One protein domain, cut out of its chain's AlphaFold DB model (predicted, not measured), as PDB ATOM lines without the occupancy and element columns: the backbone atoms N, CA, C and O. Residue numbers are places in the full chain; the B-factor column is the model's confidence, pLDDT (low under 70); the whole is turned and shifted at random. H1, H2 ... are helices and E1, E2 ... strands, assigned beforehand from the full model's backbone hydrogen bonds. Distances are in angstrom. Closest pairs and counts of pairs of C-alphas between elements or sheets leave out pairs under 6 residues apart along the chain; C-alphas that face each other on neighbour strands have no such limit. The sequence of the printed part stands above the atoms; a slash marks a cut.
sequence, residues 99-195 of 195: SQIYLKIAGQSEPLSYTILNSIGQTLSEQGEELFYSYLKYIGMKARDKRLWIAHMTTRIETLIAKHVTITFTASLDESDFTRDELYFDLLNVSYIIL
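This is residues 99 to 195 of the 195 residues of an uncharacterized protein of Schaedlerella arabinosiphila (UniProt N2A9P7). A strongly twisted sheet of four strands has two helices packed on one face, H1 over the E3 and E4 part and H3 slantwise over the E2 and E1 part, the two at a steep tilt of 62 degrees to each other. H2 joins these two helices away from the sheet, and the centres of the three make a triangle. The printed part has 97 residues with three named helices and four named strands, in the order E1, H1, H2, H3, E2, E3, E4; the sheet runs E2, E1, E3, E4, all antiparallel, and the class is mixed, helices and strands. The whole is compact, with a radius of gyration of the C-alphas of 12.5 A and a rounded outline of 33 by 27 by 24 A.

E1, residues 102 to 107, begins with C-alpha 102 at (-4.463, 13.701, 9.473) and is 16.1 A long from first to last C-alpha. H1 is residues 114 to 126, 18.2 A, and H2 is residues 128 to 139, 16.2 A. H3, residues 143 to 161, is the longest helix at 27.1 A and ends with C-alpha 161 at (5.738, 30.335, 14.195). E2 is residues 165 to 170, 15.6 A, and E3 is residues 182 to 186, 13.2 A. E4, residues 191 to 194, is 10.5 A long and ends with C-alpha 194 at (6.836, 15.497, 7.801).

Inner strand E1 is antiparallel to edge strand E2, with N 104 and O 168 at 2.8 A, and to E3, with N 103 and O 185 at 2.8 A. E3 and edge strand E4 form a hairpin, with N 184 and O 193 at 2.8 A. H1 is on the sheet at a height of 8.5 A, over E3 and running along it at 12 degrees on the local plane; its C-alpha 117 is 6.0 A from that of Leu 183. H3 is on the same face at a height of 8.7 A, over E2 and only just over E1, with 3 of its C-alphas on E1. It runs slantwise to E2 at 46 degrees on the local plane, and the closest C-alphas are those of Thr 154 and Ile 167, 6.3 A apart. H1 touches H3 with residues 116 to 120 alone, at a steep tilt of 62 degrees, opposite ways; the closest C-alphas, of Ile 116 and Ile 161, are 7.1 A apart. H2 and H3 form a helical hairpin at a shallow tilt of 28 degrees, the C-alphas of Tyr 138 and Lys 146 coming closest at 6.0 A. H2 is not on the sheet, but only just, with 4 pairs of C-alphas within 10 A. In H1, H2 and H3 every O i to N i+4 pair is within hydrogen-bond range.

The C-alphas of Thr 115 and Lys 142 are the two farthest apart, at 34.5 A. The printed part has no cut and ends at residue 195, the chain's last. The link from E2 to E3, 11 residues, is long. The mean pLDDT of the printed part is 95.8, and no printed residue is under 70.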
ATOM      1  N   SER A  99     -13.160  10.264   7.496       90.88
ATOM      2  CA  SER A  99     -12.022  10.446   6.588       90.88
ATOM      3  C   SER A  99     -11.083  11.569   7.048       90.88
ATOM      4  O   SER A  99     -10.165  11.945   6.333       90.88
ATOM      5  N   GLN A 100     -11.325  12.155   8.224       93.50
ATOM      6  CA  GLN A 100     -10.557  13.284   8.751       93.50
ATOM      7  C   GLN A 100      -9.401  12.766   9.618       93.50
ATOM      8  O   GLN A 100      -9.435  12.943  10.832       93.50
ATOM      9  N   ILE A 101      -8.443  12.051   9.021       95.06
ATOM     10  CA  ILE A 101      -7.420  11.283   9.753       95.06
ATOM     11  C   ILE A 101      -6.252  12.178  10.172       95.06
ATOM     12  O   ILE A 101      -5.964  12.288  11.363       95.06
ATOM     13  N   TYR A 102      -5.622  12.852   9.213       97.31
ATOM     14  CA  TYR A 102      -4.463  13.701   9.473       97.31
ATOM     15  C   TYR A 102      -4.840  15.173   9.399       97.31
ATOM     16  O   TYR A 102      -5.503  15.612   8.456       97.31
ATOM     17  N   LEU A 103      -4.381  15.946  10.381       97.69
ATOM     18  CA  LEU A 103      -4.361  17.399  10.313       97.69
ATOM     19  C   LEU A 103      -3.126  17.813   9.503       97.69
ATOM     20  O   LEU A 103      -2.005  17.766  10.012       97.69
ATOM     21  N   LYS A 104      -3.342  18.180   8.241       97.94
ATOM     22  CA  LYS A 104      -2.304  18.645   7.319       97.94
ATOM     23  C   LYS A 104      -2.041  20.130   7.546       97.94
ATOM     24  O   LYS A 104      -2.974  20.936   7.490       97.94
ATOM     25  N   ILE A 105      -0.783  20.478   7.788       98.12
ATOM     26  CA  ILE A 105      -0.289  21.835   8.020       98.12
ATOM     27  C   ILE A 105       0.805  22.120   6.993       98.12
ATOM     28  O   ILE A 105       1.814  21.422   6.948       98.12
ATOM     29  N   ALA A 106       0.609  23.161   6.193       97.44
ATOM     30  CA  ALA A 106       1.565  23.626   5.190       97.44
ATOM     31  C   ALA A 106       1.640  25.156   5.214       97.44
ATOM     32  O   ALA A 106       0.740  25.821   5.734       97.44
ATOM     33  N   GLY A 107       2.696  25.741   4.658       96.75
ATOM     34  CA  GLY A 107       2.774  27.195   4.525       96.75
ATOM     35  C   GLY A 107       1.754  27.715   3.510       96.75
ATOM     36  O   GLY A 107       1.485  27.069   2.503       96.75
ATOM     37  N   GLN A 108       1.139  28.871   3.780       94.44
ATOM     38  CA  GLN A 108       0.086  29.396   2.900       94.44
ATOM     39  C   GLN A 108       0.633  29.911   1.559       94.44
ATOM     40  O   GLN A 108       0.013  29.699   0.520       94.44
ATOM     41  N   SER A 109       1.771  30.604   1.596       90.50
ATOM     42  CA  SER A 109       2.360  31.269   0.423       90.50
ATOM     43  C   SER A 109       3.783  30.806   0.118       90.50
ATOM     44  O   SER A 109       4.255  30.967  -1.002       90.50
ATOM     45  N   GLU A 110       4.478  30.265   1.117       92.69
ATOM     46  CA  GLU A 110       5.853  29.786   1.009       92.69
ATOM     47  C   GLU A 110       5.997  28.455   1.760       92.69
ATOM     48  O   GLU A 110       5.381  28.306   2.819       92.69
ATOM     49  N   PRO A 111       6.809  27.507   1.259       95.00
ATOM     50  CA  PRO A 111       7.114  26.269   1.967       95.00
ATOM     51  C   PRO A 111       7.656  26.522   3.377       95.00
ATOM     52  O   PRO A 111       8.461  27.432   3.608       95.00
ATOM     53  N   LEU A 112       7.248  25.689   4.335       96.56
ATOM     54  CA  LEU A 112       7.809  25.715   5.683       96.56
ATOM     55  C   LEU A 112       9.042  24.816   5.742       96.56
ATOM     56  O   LEU A 112       9.075  23.738   5.159       96.56
ATOM     57  N   SER A 113      10.071  25.250   6.468       96.38
ATOM     58  CA  SER A 113      11.256  24.417   6.663       96.38
ATOM     59  C   SER A 113      10.966  23.263   7.622       96.38
ATOM     60  O   SER A 113      10.160  23.395   8.547       96.38
ATOM     61  N   TYR A 114      11.716  22.167   7.474       96.19
ATOM     62  CA  TYR A 114      11.665  21.028   8.392       96.19
ATOM     63  C   TYR A 114      11.748  21.447   9.868       96.19
ATOM     64  O   TYR A 114      10.979  20.962  10.687       96.19
ATOM     65  N   THR A 115      12.638  22.382  10.221       97.06
ATOM     66  CA  THR A 115      12.794  22.854  11.607       97.06
ATOM     67  C   THR A 115      11.513  23.487  12.150       97.06
ATOM     68  O   THR A 115      11.149  23.240  13.298       97.06
ATOM     69  N   ILE A 116      10.812  24.278  11.329       97.88
ATOM     70  CA  ILE A 116       9.539  24.902  11.709       97.88
ATOM     71  C   ILE A 116       8.461  23.830  11.864       97.88
ATOM     72  O   ILE A 116       7.795  23.784  12.894       97.88
ATOM     73  N   LEU A 117       8.322  22.938  10.881       98.38
ATOM     74  CA  LEU A 117       7.340  21.853  10.918       98.38
ATOM     75  C   LEU A 117       7.563  20.940  12.127       98.38
ATOM     76  O   LEU A 117       6.633  20.672  12.879       98.38
ATOM     77  N   ASN A 118       8.804  20.539  12.384       97.88
ATOM     78  CA  ASN A 118       9.159  19.721  13.537       97.88
ATOM     79  C   ASN A 118       8.831  20.431  14.859       97.88
ATOM     80  O   ASN A 118       8.300  19.803  15.770       97.88
ATOM     81  N   SER A 119       9.072  21.745  14.954       97.94
ATOM     82  CA  SER A 119       8.661  22.534  16.121       97.94
ATOM     83  C   SER A 119       7.142  22.520  16.318       97.94
ATOM     84  O   SER A 119       6.686  22.339  17.442       97.94
ATOM     85  N   ILE A 120       6.355  22.675  15.246       98.19
ATOM     86  CA  ILE A 120       4.888  22.584  15.313       98.19
ATOM     87  C   ILE A 120       4.474  21.196  15.808       98.19
ATOM     88  O   ILE A 120       3.691  21.095  16.751       98.19
ATOM     89  N   GLY A 121       5.019  20.133  15.212       98.19
ATOM     90  CA  GLY A 121       4.719  18.750  15.581       98.19
ATOM     91  C   GLY A 121       4.997  18.460  17.054       98.19
ATOM     92  O   GLY A 121       4.120  17.953  17.748       98.19
ATOM     93  N   GLN A 122       6.169  18.857  17.556       98.00
ATOM     94  CA  GLN A 122       6.530  18.703  18.970       98.00
ATOM     95  C   GLN A 122       5.557  19.449  19.894       98.00
ATOM     96  O   GLN A 122       5.025  18.846  20.825       98.00
ATOM     97  N   THR A 123       5.246  20.716  19.601       97.69
ATOM     98  CA  THR A 123       4.295  21.503  20.403       97.69
ATOM     99  C   THR A 123       2.882  20.913  20.392       97.69
ATOM    100  O   THR A 123       2.180  20.966  21.402       97.69
ATOM    101  N   LEU A 124       2.429  20.350  19.269       97.88
ATOM    102  CA  LEU A 124       1.139  19.661  19.211       97.88
ATOM    103  C   LEU A 124       1.172  18.346  20.005       97.88
ATOM    104  O   LEU A 124       0.221  18.063  20.731       97.88
ATOM    105  N   SER A 125       2.262  17.578  19.939       97.31
ATOM    106  CA  SER A 125       2.429  16.347  20.723       97.31
ATOM    107  C   SER A 125       2.404  16.599  22.233       97.31
ATOM    108  O   SER A 125       1.744  15.854  22.955       97.31
ATOM    109  N   GLU A 126       3.033  17.676  22.714       96.94
ATOM    110  CA  GLU A 126       2.976  18.094  24.130       96.94
ATOM    111  C   GLU A 126       1.543  18.360  24.618       96.94
ATOM    112  O   GLU A 126       1.248  18.235  25.804       96.94
ATOM    113  N   GLN A 127       0.638  18.701  23.700       95.50
ATOM    114  CA  GLN A 127      -0.766  19.005  23.978       95.50
ATOM    115  C   GLN A 127      -1.709  17.905  23.477       95.50
ATOM    116  O   GLN A 127      -2.912  18.124  23.317       95.50
ATOM    117  N   GLY A 128      -1.163  16.715  23.213       93.81
ATOM    118  CA  GLY A 128      -1.850  15.629  22.526       93.81
ATOM    119  C   GLY A 128      -3.154  15.193  23.181       93.81
ATOM    120  O   GLY A 128      -4.124  14.925  22.479       93.81
ATOM    121  N   GLU A 129      -3.217  15.164  24.512       93.25
ATOM    122  CA  GLU A 129      -4.443  14.782  25.216       93.25
ATOM    123  C   GLU A 129      -5.559  15.829  25.061       93.25
ATOM    124  O   GLU A 129      -6.697  15.485  24.740       93.25
ATOM    125  N   GLU A 130      -5.248  17.119  25.211       95.88
ATOM    126  CA  GLU A 130      -6.224  18.190  24.977       95.88
ATOM    127  C   GLU A 130      -6.716  18.165  23.522       95.88
ATOM    128  O   GLU A 130      -7.921  18.249  23.254       95.88
ATOM    129  N   LEU A 131      -5.786  17.999  22.580       96.31
ATOM    130  CA  LEU A 131      -6.081  17.927  21.153       96.31
ATOM    131  C   LEU A 131      -6.912  16.696  20.788       96.31
ATOM    132  O   LEU A 131      -7.809  16.820  19.955       96.31
ATOM    133  N   PHE A 132      -6.692  15.555  21.443       95.75
ATOM    134  CA  PHE A 132      -7.516  14.357  21.291       95.75
ATOM    135  C   PHE A 132      -8.985  14.660  21.610       95.75
ATOM    136  O   PHE A 132      -9.860  14.484  20.760       95.75
ATOM    137  N   TYR A 133      -9.283  15.208  22.794       96.12
ATOM    138  CA  TYR A 133     -10.666  15.540  23.162       96.12
ATOM    139  C   TYR A 133     -11.246  16.673  22.305       96.12
ATOM    140  O   TYR A 133     -12.439  16.672  21.984       96.12
ATOM    141  N   SER A 134     -10.413  17.639  21.909       96.62
ATOM    142  CA  SER A 134     -10.791  18.712  20.986       96.62
ATOM    143  C   SER A 134     -11.199  18.158  19.615       96.62
ATOM    144  O   SER A 134     -12.225  18.563  19.064       96.62
ATOM    145  N   TYR A 135     -10.465  17.166  19.105       96.56
ATOM    146  CA  TYR A 135     -10.768  16.459  17.866       96.56
ATOM    147  C   TYR A 135     -12.063  15.643  17.959       96.56
ATOM    148  O   TYR A 135     -12.902  15.720  17.061       96.56
ATOM    149  N   LEU A 136     -12.298  14.929  19.066       94.94
ATOM    150  CA  LEU A 136     -13.558  14.197  19.254       94.94
ATOM    151  C   LEU A 136     -14.775  15.131  19.229       94.94
ATOM    152  O   LEU A 136     -15.792  14.811  18.608       94.94
ATOM    153  N   LYS A 137     -14.660  16.321  19.834       95.69
ATOM    154  CA  LYS A 137     -15.688  17.367  19.713       95.69
ATOM    155  C   LYS A 137     -15.817  17.841  18.269       95.69
ATOM    156  O   LYS A 137     -16.936  17.928  17.770       95.69
ATOM    157  N   TYR A 138     -14.695  18.117  17.601       96.44
ATOM    158  CA  TYR A 138     -14.662  18.555  16.207       96.44
ATOM    159  C   TYR A 138     -15.418  17.598  15.281       96.44
ATOM    160  O   TYR A 138     -16.222  18.060  14.475       96.44
ATOM    161  N   ILE A 139     -15.253  16.278  15.411       94.38
ATOM    162  CA  ILE A 139     -15.947  15.310  14.547       94.38
ATOM    163  C   ILE A 139     -17.473  15.445  14.630       94.38
ATOM    164  O   ILE A 139     -18.138  15.394  13.592       94.38
ATOM    165  N   GLY A 140     -18.012  15.705  15.825       92.00
ATOM    166  CA  GLY A 140     -19.445  15.917  16.058       92.00
ATOM    167  C   GLY A 140     -19.970  17.314  15.697       92.00
ATOM    168  O   GLY A 140     -21.176  17.552  15.776       92.00
ATOM    169  N   MET A 141     -19.103  18.255  15.311       95.81
ATOM    170  CA  MET A 141     -19.497  19.632  15.002       95.81
ATOM    171  C   MET A 141     -20.194  19.770  13.644       95.81
ATOM    172  O   MET A 141     -19.877  19.092  12.663       95.81
ATOM    173  N   LYS A 142     -21.090  20.759  13.549       96.19
ATOM    174  CA  LYS A 142     -21.642  21.217  12.266       96.19
ATOM    175  C   LYS A 142     -20.568  21.950  11.458       96.19
ATOM    176  O   LYS A 142     -19.615  22.490  12.012       96.19
ATOM    177  N   ALA A 143     -20.764  22.057  10.143       95.19
ATOM    178  CA  ALA A 143     -19.797  22.671   9.228       95.19
ATOM    179  C   ALA A 143     -19.332  24.080   9.653       95.19
ATOM    180  O   ALA A 143     -18.157  24.410   9.513       95.19
ATOM    181  N   ARG A 144     -20.232  24.912  10.200       96.88
ATOM    182  CA  ARG A 144     -19.868  26.243  10.715       96.88
ATOM    183  C   ARG A 144     -18.845  26.151  11.850       96.88
ATOM    184  O   ARG A 144     -17.839  26.849  11.792       96.88
ATOM    185  N   ASP A 145     -19.094  25.296  12.831       97.50
ATOM    186  CA  ASP A 145     -18.251  25.166  14.020       97.50
ATOM    187  C   ASP A 145     -16.932  24.461  13.682       97.50
ATOM    188  O   ASP A 145     -15.878  24.874  14.158       97.50
ATOM    189  N   LYS A 146     -16.952  23.505  12.738       96.81
ATOM    190  CA  LYS A 146     -15.728  22.922  12.161       96.81
ATOM    191  C   LYS A 146     -14.822  23.990  11.541       96.81
ATOM    192  O   LYS A 146     -13.615  23.971  11.766       96.81
ATOM    193  N   ARG A 147     -15.383  24.949  10.791       96.88
ATOM    194  CA  ARG A 147     -14.601  26.069  10.233       96.88
ATOM    195  C   ARG A 147     -14.009  26.960  11.325       96.88
ATOM    196  O   ARG A 147     -12.863  27.372  11.195       96.88
ATOM    197  N   LEU A 148     -14.761  27.231  12.395       97.75
ATOM    198  CA  LEU A 148     -14.257  28.008  13.533       97.75
ATOM    199  C   LEU A 148     -13.113  27.285  14.252       97.75
ATOM    200  O   LEU A 148     -12.125  27.919  14.604       97.75
ATOM    201  N   TRP A 149     -13.216  25.967  14.417       97.88
ATOM    202  CA  TRP A 149     -12.156  25.155  15.009       97.88
ATOM    203  C   TRP A 149     -10.864  25.202  14.181       97.88
ATOM    204  O   TRP A 149      -9.795  25.459  14.730       97.88
ATOM    205  N   ILE A 150     -10.963  25.038  12.854       97.94
ATOM    206  CA  ILE A 150      -9.808  25.144  11.944       97.94
ATOM    207  C   ILE A 150      -9.201  26.549  11.992       97.94
ATOM    208  O   ILE A 150      -7.983  26.676  12.082       97.94
ATOM    209  N   ALA A 151     -10.027  27.599  11.999       97.81
ATOM    210  CA  ALA A 151      -9.550  28.976  12.113       97.81
ATOM    211  C   ALA A 151      -8.803  29.214  13.436       97.81
ATOM    212  O   ALA A 151      -7.721  29.792  13.434       97.81
ATOM    213  N   HIS A 152      -9.330  28.706  14.554       97.25
ATOM    214  CA  HIS A 152      -8.669  28.797  15.855       97.25
ATOM    215  C   HIS A 152      -7.320  28.065  15.871       97.25
ATOM    216  O   HIS A 152      -6.321  28.623  16.324       97.25
ATOM    217  N   MET A 153      -7.264  26.839  15.336       97.44
ATOM    218  CA  MET A 153      -6.003  26.104  15.191       97.44
ATOM    219  C   MET A 153      -5.010  26.840  14.292       97.44
ATOM    220  O   MET A 153      -3.828  26.893  14.619       97.44
ATOM    221  N   THR A 154      -5.495  27.457  13.211       98.06
ATOM    222  CA  THR A 154      -4.676  28.256  12.291       98.06
ATOM    223  C   THR A 154      -4.046  29.418  13.044       98.06
ATOM    224  O   THR A 154      -2.829  29.458  13.167       98.06
ATOM    225  N   THR A 155      -4.850  30.273  13.683       97.75
ATOM    226  CA  THR A 155      -4.349  31.404  14.480       97.75
ATOM    227  C   THR A 155      -3.349  30.967  15.549       97.75
ATOM    228  O   THR A 155      -2.335  31.631  15.760       97.75
ATOM    229  N   ARG A 156      -3.600  29.836  16.218       96.06
ATOM    230  CA  ARG A 156      -2.696  29.301  17.241       96.06
ATOM    231  C   ARG A 156      -1.334  28.905  16.665       96.06
ATOM    232  O   ARG A 156      -0.316  29.251  17.257       96.06
ATOM    233  N   ILE A 157      -1.305  28.206  15.529       97.38
ATOM    234  CA  ILE A 157      -0.052  27.807  14.870       97.38
ATOM    235  C   ILE A 157       0.663  29.026  14.285       97.38
ATOM    236  O   ILE A 157       1.862  29.174  14.498       97.38
ATOM    237  N   GLU A 158      -0.050  29.934  13.621       97.50
ATOM    238  CA  GLU A 158       0.545  31.159  13.074       97.50
ATOM    239  C   GLU A 158       1.181  32.021  14.173       97.50
ATOM    240  O   GLU A 158       2.271  32.556  13.982       97.50
ATOM    241  N   THR A 159       0.549  32.102  15.350       96.44
ATOM    242  CA  THR A 159       1.107  32.800  16.522       96.44
ATOM    243  C   THR A 159       2.389  32.131  17.025       96.44
ATOM    244  O   THR A 159       3.319  32.824  17.429       96.44
ATOM    245  N   LEU A 160       2.460  30.795  16.983       94.44
ATOM    246  CA  LEU A 160       3.636  30.029  17.407       94.44
ATOM    247  C   LEU A 160       4.846  30.273  16.496       94.44
ATOM    248  O   LEU A 160       5.963  30.405  16.991       94.44
ATOM    249  N   ILE A 161       4.638  30.316  15.176       95.81
ATOM    250  CA  ILE A 161       5.738  30.335  14.195       95.81
ATOM    251  C   ILE A 161       5.943  31.690  13.501       95.81
ATOM    252  O   ILE A 161       6.876  31.829  12.712       95.81
ATOM    253  N   ALA A 162       5.067  32.667  13.756       94.31
ATOM    254  CA  ALA A 162       5.028  33.978  13.104       94.31
ATOM    255  C   ALA A 162       4.992  33.915  11.560       94.31
ATOM    256  O   ALA A 162       5.593  34.745  10.875       94.31
ATOM    257  N   LYS A 163       4.291  32.919  11.004       94.88
ATOM    258  CA  LYS A 163       4.099  32.702   9.560       94.88
ATOM    259  C   LYS A 163       2.683  32.235   9.275       94.88
ATOM    260  O   LYS A 163       2.080  31.579  10.118       94.88
ATOM    261  N   HIS A 164       2.205  32.522   8.070       97.06
ATOM    262  CA  HIS A 164       0.891  32.090   7.612       97.06
ATOM    263  C   HIS A 164       0.870  30.624   7.189       97.06
ATOM    264  O   HIS A 164       1.754  30.170   6.454       97.06
ATOM    265  N   VAL A 165      -0.164  29.896   7.615       98.00
ATOM    266  CA  VAL A 165      -0.312  28.460   7.341       98.00
ATOM    267  C   VAL A 165      -1.686  28.127   6.782       98.00
ATOM    268  O   VAL A 165      -2.679  28.797   7.052       98.00
ATOM    269  N   THR A 166      -1.745  27.033   6.036       97.31
ATOM    270  CA  THR A 166      -2.985  26.364   5.658       97.31
ATOM    271  C   THR A 166      -3.148  25.120   6.517       97.31
ATOM    272  O   THR A 166      -2.227  24.310   6.617       97.31
ATOM    273  N   ILE A 167      -4.332  24.957   7.115       97.69
ATOM    274  CA  ILE A 167      -4.698  23.770   7.891       97.69
ATOM    275  C   ILE A 167      -5.897  23.088   7.246       97.69
ATOM    276  O   ILE A 167      -6.956  23.695   7.076       97.69
ATOM    277  N   THR A 168      -5.745  21.807   6.925       96.25
ATOM    278  CA  THR A 168      -6.809  20.975   6.348       96.25
ATOM    279  C   THR A 168      -6.820  19.585   6.977       96.25
ATOM    280  O   THR A 168      -5.898  19.207   7.695       96.25
ATOM    281  N   PHE A 169      -7.894  18.831   6.742       96.38
ATOM    282  CA  PHE A 169      -7.952  17.413   7.086       96.38
ATOM    283  C   PHE A 169      -7.826  16.573   5.829       96.38
ATOM    284  O   PHE A 169      -8.483  16.874   4.833       96.38
ATOM    285  N   THR A 170      -7.063  15.492   5.927       95.12
ATOM    286  CA  THR A 170      -6.889  14.513   4.856       95.12
ATOM    287  C   THR A 170      -7.058  13.088   5.371       95.12
ATOM    288  O   THR A 170      -6.869  12.802   6.559       95.12
ATOM    289  N   ALA A 171      -7.475  12.199   4.472       93.19
ATOM    290  CA  ALA A 171      -7.712  10.792   4.764       93.19
ATOM    291  C   ALA A 171      -6.443   9.944   4.649       93.19
ATOM    292  O   ALA A 171      -6.385   8.859   5.219       93.19
ATOM    293  N   SER A 172      -5.439  10.404   3.905       92.31
ATOM    294  CA  SER A 172      -4.251   9.609   3.603       92.31
ATOM    295  C   SER A 172      -3.027  10.493   3.407       92.31
ATOM    296  O   SER A 172      -3.138  11.708   3.251       92.31
ATOM    297  N   LEU A 173      -1.854   9.869   3.420       92.62
ATOM    298  CA  LEU A 173      -0.593  10.544   3.120       92.62
ATOM    299  C   LEU A 173      -0.334  10.646   1.607       92.62
ATOM    300  O   LEU A 173       0.557  11.384   1.203       92.62
ATOM    301  N   ASP A 174      -1.137   9.969   0.777       90.12
ATOM    302  CA  ASP A 174      -0.995   9.934  -0.688       90.12
ATOM    303  C   ASP A 174      -1.261  11.297  -1.349       90.12
ATOM    304  O   ASP A 174      -0.935  11.505  -2.513       90.12
ATOM    305  N   GLU A 175      -1.847  12.240  -0.607       84.31
ATOM    306  CA  GLU A 175      -2.044  13.629  -1.036       84.31
ATOM    307  C   GLU A 175      -0.783  14.503  -0.866       84.31
ATOM    308  O   GLU A 175      -0.867  15.722  -1.029       84.31
ATOM    309  N   SER A 176       0.352  13.923  -0.460       88.81
ATOM    310  CA  SER A 176       1.634  14.629  -0.362       88.81
ATOM    311  C   SER A 176       2.459  14.492  -1.639       88.81
ATOM    312  O   SER A 176       2.551  13.409  -2.216       88.81
ATOM    313  N   ASP A 177       3.151  15.571  -2.010       88.19
ATOM    314  CA  ASP A 177       4.157  15.568  -3.080       88.19
ATOM    315  C   ASP A 177       5.559  15.140  -2.582       88.19
ATOM    316  O   ASP A 177       6.514  15.098  -3.361       88.19
ATOM    317  N   PHE A 178       5.695  14.780  -1.294       89.00
ATOM    318  CA  PHE A 178       6.938  14.321  -0.649       89.00
ATOM    319  C   PHE A 178       8.102  15.336  -0.699       89.00
ATOM    320  O   PHE A 178       9.284  14.974  -0.806       89.00
ATOM    321  N   THR A 179       7.769  16.627  -0.642       90.75
ATOM    322  CA  THR A 179       8.679  17.778  -0.753       90.75
ATOM    323  C   THR A 179       9.284  18.257   0.574       90.75
ATOM    324  O   THR A 179      10.170  19.116   0.572       90.75
ATOM    325  N   ARG A 180       8.906  17.644   1.696       92.75
ATOM    326  CA  ARG A 180       9.336  17.903   3.085       92.75
ATOM    327  C   ARG A 180       8.934  19.265   3.630       92.75
ATOM    328  O   ARG A 180       9.623  19.810   4.497       92.75
ATOM    329  N   ASP A 181       7.834  19.799   3.126       95.06
ATOM    330  CA  ASP A 181       7.269  21.099   3.482       95.06
ATOM    331  C   ASP A 181       5.849  21.010   4.067       95.06
ATOM    332  O   ASP A 181       5.239  22.041   4.378       95.06
ATOM    333  N   GLU A 182       5.366  19.791   4.319       97.25
ATOM    334  CA  GLU A 182       4.053  19.524   4.891       97.25
ATOM    335  C   GLU A 182       4.172  18.694   6.173       97.25
ATOM    336  O   GLU A 182       4.941  17.737   6.261       97.25
ATOM    337  N   LEU A 183       3.388  19.042   7.193       98.19
ATOM    338  CA  LEU A 183       3.245  18.243   8.406       98.19
ATOM    339  C   LEU A 183       1.863  17.605   8.460       98.19
ATOM    340  O   LEU A 183       0.849  18.283   8.326       98.19
ATOM    341  N   TYR A 184       1.835  16.311   8.743       98.38
ATOM    342  CA  TYR A 184       0.636  15.507   8.918       98.38
ATOM    343  C   TYR A 184       0.567  15.060  10.376       98.38
ATOM    344  O   TYR A 184       1.341  14.201  10.795       98.38
ATOM    345  N   PHE A 185      -0.333  15.656  11.161       98.31
ATOM    346  CA  PHE A 185      -0.515  15.311  12.574       98.31
ATOM    347  C   PHE A 185      -1.692  14.347  12.756       98.31
ATOM    348  O   PHE A 185      -2.824  14.661  12.386       98.31
ATOM    349  N   ASP A 186      -1.448  13.193  13.369       97.50
ATOM    350  CA  ASP A 186      -2.471  12.226  13.761       97.50
ATOM    351  C   ASP A 186      -2.959  12.534  15.185       97.50
ATOM    352  O   ASP A 186      -2.295  12.233  16.182       97.50
ATOM    353  N   LEU A 187      -4.142  13.150  15.277       96.44
ATOM    354  CA  LEU A 187      -4.733  13.608  16.541       96.44
ATOM    355  C   LEU A 187      -5.132  12.460  17.479       96.44
ATOM    356  O   LEU A 187      -5.205  12.671  18.689       96.44
ATOM    357  N   LEU A 188      -5.391  11.261  16.948       96.69
ATOM    358  CA  LEU A 188      -5.753  10.100  17.764       96.69
ATOM    359  C   LEU A 188      -4.520   9.412  18.352       96.69
ATOM    360  O   LEU A 188      -4.594   8.884  19.459       96.69
ATOM    361  N   ASN A 189      -3.396   9.443  17.634       96.56
ATOM    362  CA  ASN A 189      -2.173   8.727  18.003       96.56
ATOM    363  C   ASN A 189      -1.074   9.641  18.561       96.56
ATOM    364  O   ASN A 189      -0.031   9.146  18.976       96.56
ATOM    365  N   VAL A 190      -1.295  10.961  18.586       95.62
ATOM    366  CA  VAL A 190      -0.341  11.966  19.099       95.62
ATOM    367  C   VAL A 190       1.028  11.821  18.422       95.62
ATOM    368  O   VAL A 190       2.090  11.862  19.041       95.62
ATOM    369  N   SER A 191       0.997  11.627  17.109       95.75
ATOM    370  CA  SER A 191       2.190  11.449  16.286       95.75
ATOM    371  C   SER A 191       2.096  12.324  15.049       95.75
ATOM    372  O   SER A 191       1.007  12.741  14.653       95.75
ATOM    373  N   TYR A 192       3.241  12.636  14.454       97.62
ATOM    374  CA  TYR A 192       3.281  13.418  13.230       97.62
ATOM    375  C   TYR A 192       4.354  12.917  12.284       97.62
ATOM    376  O   TYR A 192       5.350  12.317  12.693       97.62
ATOM    377  N   ILE A 193       4.126  13.196  11.008       97.12
ATOM    378  CA  ILE A 193       5.022  12.872   9.909       97.12
ATOM    379  C   ILE A 193       5.243  14.160   9.121       97.12
ATOM    380  O   ILE A 193       4.313  14.947   8.940       97.12
ATOM    381  N   ILE A 194       6.483  14.394   8.695       97.81
ATOM    382  CA  ILE A 194       6.836  15.497   7.801       97.81
ATOM    383  C   ILE A 194       7.153  14.877   6.451       97.81
ATOM    384  O   ILE A 194       8.070  14.053   6.370       97.81
ATOM    385  N   LEU A 195       6.371  15.245   5.438       94.50
ATOM    386  CA  LEU A 195       6.458  14.702   4.088       94.50
ATOM    387  C   LEU A 195       6.781  15.780   3.081       94.50
ATOM    388  O   LEU A 195       6.402  16.956   3.281       94.50
TER     389      LEU A 195